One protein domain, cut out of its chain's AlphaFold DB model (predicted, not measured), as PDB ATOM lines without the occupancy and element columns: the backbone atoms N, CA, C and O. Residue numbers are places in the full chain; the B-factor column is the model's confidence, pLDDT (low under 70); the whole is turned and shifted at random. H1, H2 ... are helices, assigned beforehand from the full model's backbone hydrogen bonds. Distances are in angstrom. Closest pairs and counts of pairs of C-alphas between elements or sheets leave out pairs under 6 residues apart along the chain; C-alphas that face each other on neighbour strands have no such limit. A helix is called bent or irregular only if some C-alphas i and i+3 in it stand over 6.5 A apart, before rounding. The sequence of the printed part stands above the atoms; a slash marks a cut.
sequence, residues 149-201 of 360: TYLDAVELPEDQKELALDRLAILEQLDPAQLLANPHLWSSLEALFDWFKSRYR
ATOM      1  N   THR A 149     -25.283  15.306 -35.564       94.06
ATOM      2  CA  THR A 149     -26.198  14.880 -36.634       94.06
ATOM      3  C   THR A 149     -26.184  15.857 -37.807       94.06
ATOM      4  O   THR A 149     -26.115  15.427 -38.957       94.06
ATOM      5  N   TYR A 150     -26.183  17.167 -37.538       94.44
ATOM      6  CA  TYR A 150     -26.039  18.169 -38.595       94.44
ATOM      7  C   TYR A 150     -24.705  18.009 -39.337       94.44
ATOM      8  O   TYR A 150     -24.696  17.895 -40.559       94.44
ATOM      9  N   LEU A 151     -23.579  17.963 -38.616       95.12
ATOM     10  CA  LEU A 151     -22.244  17.852 -39.214       95.12
ATOM     11  C   LEU A 151     -22.043  16.529 -39.964       95.12
ATOM     12  O   LEU A 151     -21.383  16.514 -40.997       95.12
ATOM     13  N   ASP A 152     -22.610  15.422 -39.500       93.44
ATOM     14  CA  ASP A 152     -22.548  14.121 -40.175       93.44
ATOM     15  C   ASP A 152     -23.377  14.083 -41.456       93.44
ATOM     16  O   ASP A 152     -23.019  13.393 -42.410       93.44
ATOM     17  N   ALA A 153     -24.452  14.866 -41.515       90.88
ATOM     18  CA  ALA A 153     -25.266  14.983 -42.713       90.88
ATOM     19  C   ALA A 153     -24.669  15.943 -43.763       90.88
ATOM     20  O   ALA A 153     -25.091  15.911 -44.923       90.88
ATOM     21  N   VAL A 154     -23.682  16.765 -43.380       91.88
ATOM     22  CA  VAL A 154     -22.925  17.617 -44.301       91.88
ATOM     23  C   VAL A 154     -22.024  16.776 -45.200       91.88
ATOM     24  O   VAL A 154     -21.157  16.039 -44.737       91.88
ATOM     25  N   GLU A 155     -22.186  16.975 -46.504       89.56
ATOM     26  CA  GLU A 155     -21.290  16.465 -47.536       89.56
ATOM     27  C   GLU A 155     -20.524  17.645 -48.133       89.56
ATOM     28  O   GLU A 155     -21.081  18.727 -48.319       89.56
ATOM     29  N   LEU A 156     -19.224  17.474 -48.355       90.50
ATOM     30  CA  LEU A 156     -18.357  18.530 -48.864       90.50
ATOM     31  C   LEU A 156     -17.615  17.995 -50.087       90.50
ATOM     32  O   LEU A 156     -16.943  16.966 -49.972       90.50
ATOM     33  N   PRO A 157     -17.700  18.673 -51.243       88.12
ATOM     34  CA  PRO A 157     -16.873  18.323 -52.386       88.12
ATOM     35  C   PRO A 157     -15.385  18.582 -52.088       88.12
ATOM     36  O   PRO A 157     -15.035  19.358 -51.195       88.12
ATOM     37  N   GLU A 158     -14.490  17.933 -52.838       86.12
ATOM     38  CA  GLU A 158     -13.036  17.952 -52.584       86.12
ATOM     39  C   GLU A 158     -12.389  19.347 -52.650       86.12
ATOM     40  O   GLU A 158     -11.289  19.555 -52.127       86.12
ATOM     41  N   ASP A 159     -13.046  20.309 -53.298       88.69
ATOM     42  CA  ASP A 159     -12.598  21.696 -53.396       88.69
ATOM     43  C   ASP A 159     -12.860  22.501 -52.107       88.69
ATOM     44  O   ASP A 159     -12.184  23.501 -51.866       88.69
ATOM     45  N   GLN A 160     -13.748  22.034 -51.221       92.88
ATOM     46  CA  GLN A 160     -14.103  22.687 -49.953       92.88
ATOM     47  C   GLN A 160     -13.227  22.233 -48.771       92.88
ATOM     48  O   GLN A 160     -13.721  21.908 -47.688       92.88
ATOM     49  N   LYS A 161     -11.900  22.219 -48.955       92.75
ATOM     50  CA  LYS A 161     -10.945  21.693 -47.955       92.75
ATOM     51  C   LYS A 161     -10.985  22.425 -46.616       92.75
ATOM     52  O   LYS A 161     -10.884  21.785 -45.577       92.75
ATOM     53  N   GLU A 162     -11.141  23.747 -46.631       94.81
ATOM     54  CA  GLU A 162     -11.209  24.540 -45.396       94.81
ATOM     55  C   GLU A 162     -12.435  24.171 -44.560       94.81
ATOM     56  O   GLU A 162     -12.298  23.864 -43.383       94.81
ATOM     57  N   LEU A 163     -13.616  24.094 -45.184       95.44
ATOM     58  CA  LEU A 163     -14.837  23.672 -44.495       95.44
ATOM     59  C   LEU A 163     -14.724  22.239 -43.970       95.44
ATOM     60  O   LEU A 163     -15.256  21.932 -42.905       95.44
ATOM     61  N   ALA A 164     -14.017  21.360 -44.683       95.19
ATOM     62  CA  ALA A 164     -13.774  20.003 -44.208       95.19
ATOM     63  C   ALA A 164     -12.900  19.994 -42.942       95.19
ATOM     64  O   ALA A 164     -13.197  19.252 -42.006       95.19
ATOM     65  N   LEU A 165     -11.868  20.844 -42.885       95.94
ATOM     66  CA  LEU A 165     -11.036  21.020 -41.690       95.94
ATOM     67  C   LEU A 165     -11.833  21.621 -40.528       95.94
ATOM     68  O   LEU A 165     -11.742  21.106 -39.416       95.94
ATOM     69  N   ASP A 166     -12.654  22.639 -40.783       96.38
ATOM     70  CA  ASP A 166     -13.511  23.256 -39.764       96.38
ATOM     71  C   ASP A 166     -14.497  22.238 -39.176       96.38
ATOM     72  O   ASP A 166     -14.622  22.109 -37.959       96.38
ATOM     73  N   ARG A 167     -15.153  21.451 -40.041       96.81
ATOM     74  CA  ARG A 167     -16.053  20.360 -39.641       96.81
ATOM     75  C   ARG A 167     -15.342  19.354 -38.738       96.81
ATOM     76  O   ARG A 167     -15.891  18.983 -37.702       96.81
ATOM     77  N   LEU A 168     -14.141  18.912 -39.119       96.00
ATOM     78  CA  LEU A 168     -13.344  17.982 -38.313       96.00
ATOM     79  C   LEU A 168     -12.962  18.598 -36.962       96.00
ATOM     80  O   LEU A 168     -13.145  17.959 -35.932       96.00
ATOM     81  N   ALA A 169     -12.508  19.852 -36.948       95.25
ATOM     82  CA  ALA A 169     -12.127  20.550 -35.723       95.25
ATOM     83  C   ALA A 169     -13.297  20.718 -34.738       95.25
ATOM     84  O   ALA A 169     -13.089  20.637 -33.527       95.25
ATOM     85  N   ILE A 170     -14.519  20.935 -35.240       97.12
ATOM     86  CA  ILE A 170     -15.733  20.995 -34.412       97.12
ATOM     87  C   ILE A 170     -16.094  19.600 -33.883       97.12
ATOM     88  O   ILE A 170     -16.391  19.458 -32.699       97.12
ATOM     89  N   LEU A 171     -16.049  18.565 -34.731       96.69
ATOM     90  CA  LEU A 171     -16.361  17.187 -34.329       96.69
ATOM     91  C   LEU A 171     -15.434  16.668 -33.222       96.69
ATOM     92  O   LEU A 171     -15.924  16.032 -32.290       96.69
ATOM     93  N   GLU A 172     -14.141  16.984 -33.291       94.75
ATOM     94  CA  GLU A 172     -13.156  16.645 -32.250       94.75
ATOM     95  C   GLU A 172     -13.449  17.340 -30.908       94.75
ATOM     96  O   GLU A 172     -13.186  16.785 -29.845       94.75
ATOM     97  N   GLN A 173     -14.033  18.542 -30.933       95.00
ATOM     98  CA  GLN A 173     -14.399  19.292 -29.723       95.00
ATOM     99  C   GLN A 173     -15.773  18.908 -29.153       95.00
ATOM    100  O   GLN A 173     -16.094  19.278 -28.022       95.00
ATOM    101  N   LEU A 174     -16.590  18.157 -29.900       95.50
ATOM    102  CA  LEU A 174     -17.908  17.670 -29.476       95.50
ATOM    103  C   LEU A 174     -17.791  16.453 -28.538       95.50
ATOM    104  O   LEU A 174     -18.326  15.376 -28.817       95.50
ATOM    105  N   ASP A 175     -17.109  16.628 -27.407       95.06
ATOM    106  CA  ASP A 175     -17.041  15.647 -26.321       95.06
ATOM    107  C   ASP A 175     -18.039  16.016 -25.202       95.06
ATOM    108  O   ASP A 175     -17.826  16.997 -24.477       95.06
ATOM    109  N   PRO A 176     -19.120  15.231 -25.010       95.25
ATOM    110  CA  PRO A 176     -20.104  15.492 -23.966       95.25
ATOM    111  C   PRO A 176     -19.522  15.542 -22.550       95.25
ATOM    112  O   PRO A 176     -20.005  16.317 -21.727       95.25
ATOM    113  N   ALA A 177     -18.503  14.733 -22.241       95.12
ATOM    114  CA  ALA A 177     -17.915  14.700 -20.905       95.12
ATOM    115  C   ALA A 177     -17.139  15.991 -20.616       95.12
ATOM    116  O   ALA A 177     -17.291  16.578 -19.541       95.12
ATOM    117  N   GLN A 178     -16.373  16.480 -21.595       95.44
ATOM    118  CA  GLN A 178     -15.647  17.747 -21.478       95.44
ATOM    119  C   GLN A 178     -16.591  18.943 -21.399       95.44
ATOM    120  O   GLN A 178     -16.380  19.827 -20.570       95.44
ATOM    121  N   LEU A 179     -17.648  18.960 -22.212       95.31
ATOM    122  CA  LEU A 179     -18.634  20.043 -22.230       95.31
ATOM    123  C   LEU A 179     -19.471  20.095 -20.949       95.31
ATOM    124  O   LEU A 179     -19.819  21.182 -20.481       95.31
ATOM    125  N   LEU A 180     -19.760  18.937 -20.349       94.81
ATOM    126  CA  LEU A 180     -20.436  18.877 -19.059       94.81
ATOM    127  C   LEU A 180     -19.527  19.362 -17.920       94.81
ATOM    128  O   LEU A 180     -19.977  20.125 -17.064       94.81
ATOM    129  N   ALA A 181     -18.258  18.943 -17.917       93.81
ATOM    130  CA  ALA A 181     -17.278  19.345 -16.908       93.81
ATOM    131  C   ALA A 181     -16.876  20.826 -17.025       93.81
ATOM    132  O   ALA A 181     -16.625  21.482 -16.015       93.81
ATOM    133  N   ASN A 182     -16.858  21.371 -18.246       94.31
ATOM    134  CA  ASN A 182     -16.420  22.731 -18.551       94.31
ATOM    135  C   ASN A 182     -17.493  23.508 -19.341       94.31
ATOM    136  O   ASN A 182     -17.319  23.768 -20.534       94.31
ATOM    137  N   PRO A 183     -18.588  23.965 -18.697       90.81
ATOM    138  CA  PRO A 183     -19.720  24.580 -19.401       90.81
ATOM    139  C   PRO A 183     -19.396  25.862 -20.182       90.81
ATOM    140  O   PRO A 183     -20.162  26.257 -21.053       90.81
ATOM    141  N   HIS A 184     -18.284  26.532 -19.873       90.62
ATOM    142  CA  HIS A 184     -17.847  27.740 -20.575       90.62
ATOM    143  C   HIS A 184     -17.349  27.458 -22.003       90.62
ATOM    144  O   HIS A 184     -17.336  28.376 -22.814       90.62
ATOM    145  N   LEU A 185     -16.979  26.210 -22.324       93.50
ATOM    146  CA  LEU A 185     -16.545  25.807 -23.669       93.50
ATOM    147  C   LEU A 185     -17.686  25.841 -24.698       93.50
ATOM    148  O   LEU A 185     -17.430  25.910 -25.901       93.50
ATOM    149  N   TRP A 186     -18.943  25.826 -24.236       94.19
ATOM    150  CA  TRP A 186     -20.113  25.885 -25.108       94.19
ATOM    151  C   TRP A 186     -20.130  27.131 -25.986       94.19
ATOM    152  O   TRP A 186     -20.349  27.008 -27.184       94.19
ATOM    153  N   SER A 187     -19.842  28.309 -25.430       92.12
ATOM    154  CA  SER A 187     -19.942  29.565 -26.180       92.12
ATOM    155  C   SER A 187     -18.970  29.616 -27.361       92.12
ATOM    156  O   SER A 187     -19.338  30.054 -28.450       92.12
ATOM    157  N   SER A 188     -17.739  29.128 -27.175       93.44
ATOM    158  CA  SER A 188     -16.753  29.036 -28.253       93.44
ATOM    159  C   SER A 188     -17.139  27.992 -29.299       93.44
ATOM    160  O   SER A 188     -16.996  28.248 -30.492       93.44
ATOM    161  N   LEU A 189     -17.649  26.835 -28.870       95.94
ATOM    162  CA  LEU A 189     -18.064  25.767 -29.777       95.94
ATOM    163  C   LEU A 189     -19.281  26.177 -30.619       95.94
ATOM    164  O   LEU A 189     -19.297  25.948 -31.826       95.94
ATOM    165  N   GLU A 190     -20.267  26.833 -30.004       95.50
ATOM    166  CA  GLU A 190     -21.429  27.401 -30.692       95.50
ATOM    167  C   GLU A 190     -21.013  28.448 -31.719       95.50
ATOM    168  O   GLU A 190     -21.453  28.381 -32.863       95.50
ATOM    169  N   ALA A 191     -20.098  29.353 -31.360       95.88
ATOM    170  CA  ALA A 191     -19.590  30.350 -32.293       95.88
ATOM    171  C   ALA A 191     -18.886  29.714 -33.505       95.88
ATOM    172  O   ALA A 191     -19.106  30.145 -34.638       95.88
ATOM    173  N   LEU A 192     -18.069  28.672 -33.291       96.50
ATOM    174  CA  LEU A 192     -17.434  27.920 -34.381       96.50
ATOM    175  C   LEU A 192     -18.473  27.219 -35.263       96.50
ATOM    176  O   LEU A 192     -18.379  27.270 -36.491       96.50
ATOM    177  N   PHE A 193     -19.477  26.592 -34.651       97.38
ATOM    178  CA  PHE A 193     -20.546  25.902 -35.363       97.38
ATOM    179  C   PHE A 193     -21.414  26.862 -36.186       97.38
ATOM    180  O   PHE A 193     -21.679  26.602 -37.361       97.38
ATOM    181  N   ASP A 194     -21.803  28.003 -35.622       96.62
ATOM    182  CA  ASP A 194     -22.577  29.028 -36.321       96.62
ATOM    183  C   ASP A 194     -21.777  29.658 -37.458       96.62
ATOM    184  O   ASP A 194     -22.301  29.851 -38.561       96.62
ATOM    185  N   TRP A 195     -20.485  29.911 -37.241       96.44
ATOM    186  CA  TRP A 195     -19.596  30.386 -38.294       96.44
ATOM    187  C   TRP A 195     -19.473  29.368 -39.435       96.44
ATOM    188  O   TRP A 195     -19.633  29.736 -40.603       96.44
ATOM    189  N   PHE A 196     -19.299  28.082 -39.119       97.25
ATOM    190  CA  PHE A 196     -19.311  27.005 -40.106       97.25
ATOM    191  C   PHE A 196     -20.627  26.986 -40.901       97.25
ATOM    192  O   PHE A 196     -20.616  26.997 -42.136       97.25
ATOM    193  N   LYS A 197     -21.778  27.046 -40.216       95.94
ATOM    194  CA  LYS A 197     -23.103  27.096 -40.857       95.94
ATOM    195  C   LYS A 197     -23.257  28.312 -41.764       95.94
ATOM    196  O   LYS A 197     -23.813  28.172 -42.854       95.94
ATOM    197  N   SER A 198     -22.751  29.475 -41.354       95.25
ATOM    198  CA  SER A 198     -22.819  30.713 -42.141       95.25
ATOM    199  C   SER A 198     -22.104  30.603 -43.493       95.25
ATOM    200  O   SER A 198     -22.532  31.228 -44.460       95.25
ATOM    201  N   ARG A 199     -21.062  29.767 -43.584       95.12
ATOM    202  CA  ARG A 199     -20.301  29.512 -44.817       95.12
ATOM    203  C   ARG A 199     -20.877  28.358 -45.633       95.12
ATOM    204  O   ARG A 199     -20.966  28.455 -46.854       95.12
ATOM    205  N   TYR A 200     -21.293  27.280 -44.973       94.88
ATOM    206  CA  TYR A 200     -21.817  26.090 -45.641       94.88
ATOM    207  C   TYR A 200     -23.219  26.303 -46.233       94.88
ATOM    208  O   TYR A 200     -23.474  25.903 -47.369       94.88
ATOM    209  N   ARG A 201     -24.135  26.960 -45.505       93.56
ATOM    210  CA  ARG A 201     -25.529  27.131 -45.951       93.56
ATOM    211  C   ARG A 201     -25.654  27.850 -47.300       93.56
ATOM    212  O   ARG A 201     -26.375  27.329 -48.148       93.56
TER     213      ARG A 201
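This is residues 149 to 201 of the 360 residues of an uncharacterized protein of Dehalococcoidia bacterium (UniProt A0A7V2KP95). Two longer helices, H2 and H4, lie side by side and run opposite ways, and the short helix H3 stands at one end in the turn that leads from H2 to H4. A second short helix, H1, lies beside H2 near the level of its middle, and the link of residues 154 to 160 runs from it to the end of the body away from H3, then folds back into H2. The printed part has 53 residues with four named helices, in the order H1, H2, H3, H4, and no named strand; the class is all helix, meaning that the residues in named elements are helical. It is only just compact, close to loose, with a radius of gyration of the C-alphas of 11.7 A. Its outline is a rod, spanning 37 by 17 by 16 A.

H1 covers residues 149 to 153, 6.2 A from first to last C-alpha, and begins with C-alpha 149 at (-26.198, 14.880, -36.634). H2 covers residues 161 to 173 and is 18.7 A long, with C-alpha 161 at (-10.945, 21.693, -47.955). H3 covers residues 176 to 181 and is 8.5 A long. H4, the longest helix with 17 residues, covers residues 185 to 201 and is 24.1 A long; it ends with C-alpha 201 at (-25.529, 27.131, -45.951).

H1 and H2 are close but not clearly touching; their closest C-alphas, those of Leu 151 and Arg 167, are 6.7 A apart. H2 and H4 touch, with 8 pairs of C-alphas within 8 A, and the closest, those of Asp 166 and Phe 196, are 6.9 A apart. Their lines stand at a shallow tilt of 27 degrees, and they run opposite ways. H3 and H4 are close but not clearly touching, with the C-alphas of Leu 179 and Leu 185 the closest at 6.3 A. They run opposite ways at a tilt of 38 degrees, only just steep. H2 and H3 are apart, although they follow each other in the chain, and H1 is apart from H3 and from H4. In H1, H2, H3 and H4 every O i to N i+4 pair is within hydrogen-bond range, and no helix is bent.

The two C-alphas farthest apart, those of Asp 159 and Ala 181, are 36.9 A from each other, while the first and last printed C-alphas, Thr 149 and Arg 201, are 15.4 A apart. The printed part has no cut. The links from H2 to H3 and from H3 to H4 are tight, the link from H1 to H2, with 7 residues, is short, and no link is long. The mean pLDDT of the printed part is 94.2, and no printed residue is under 70.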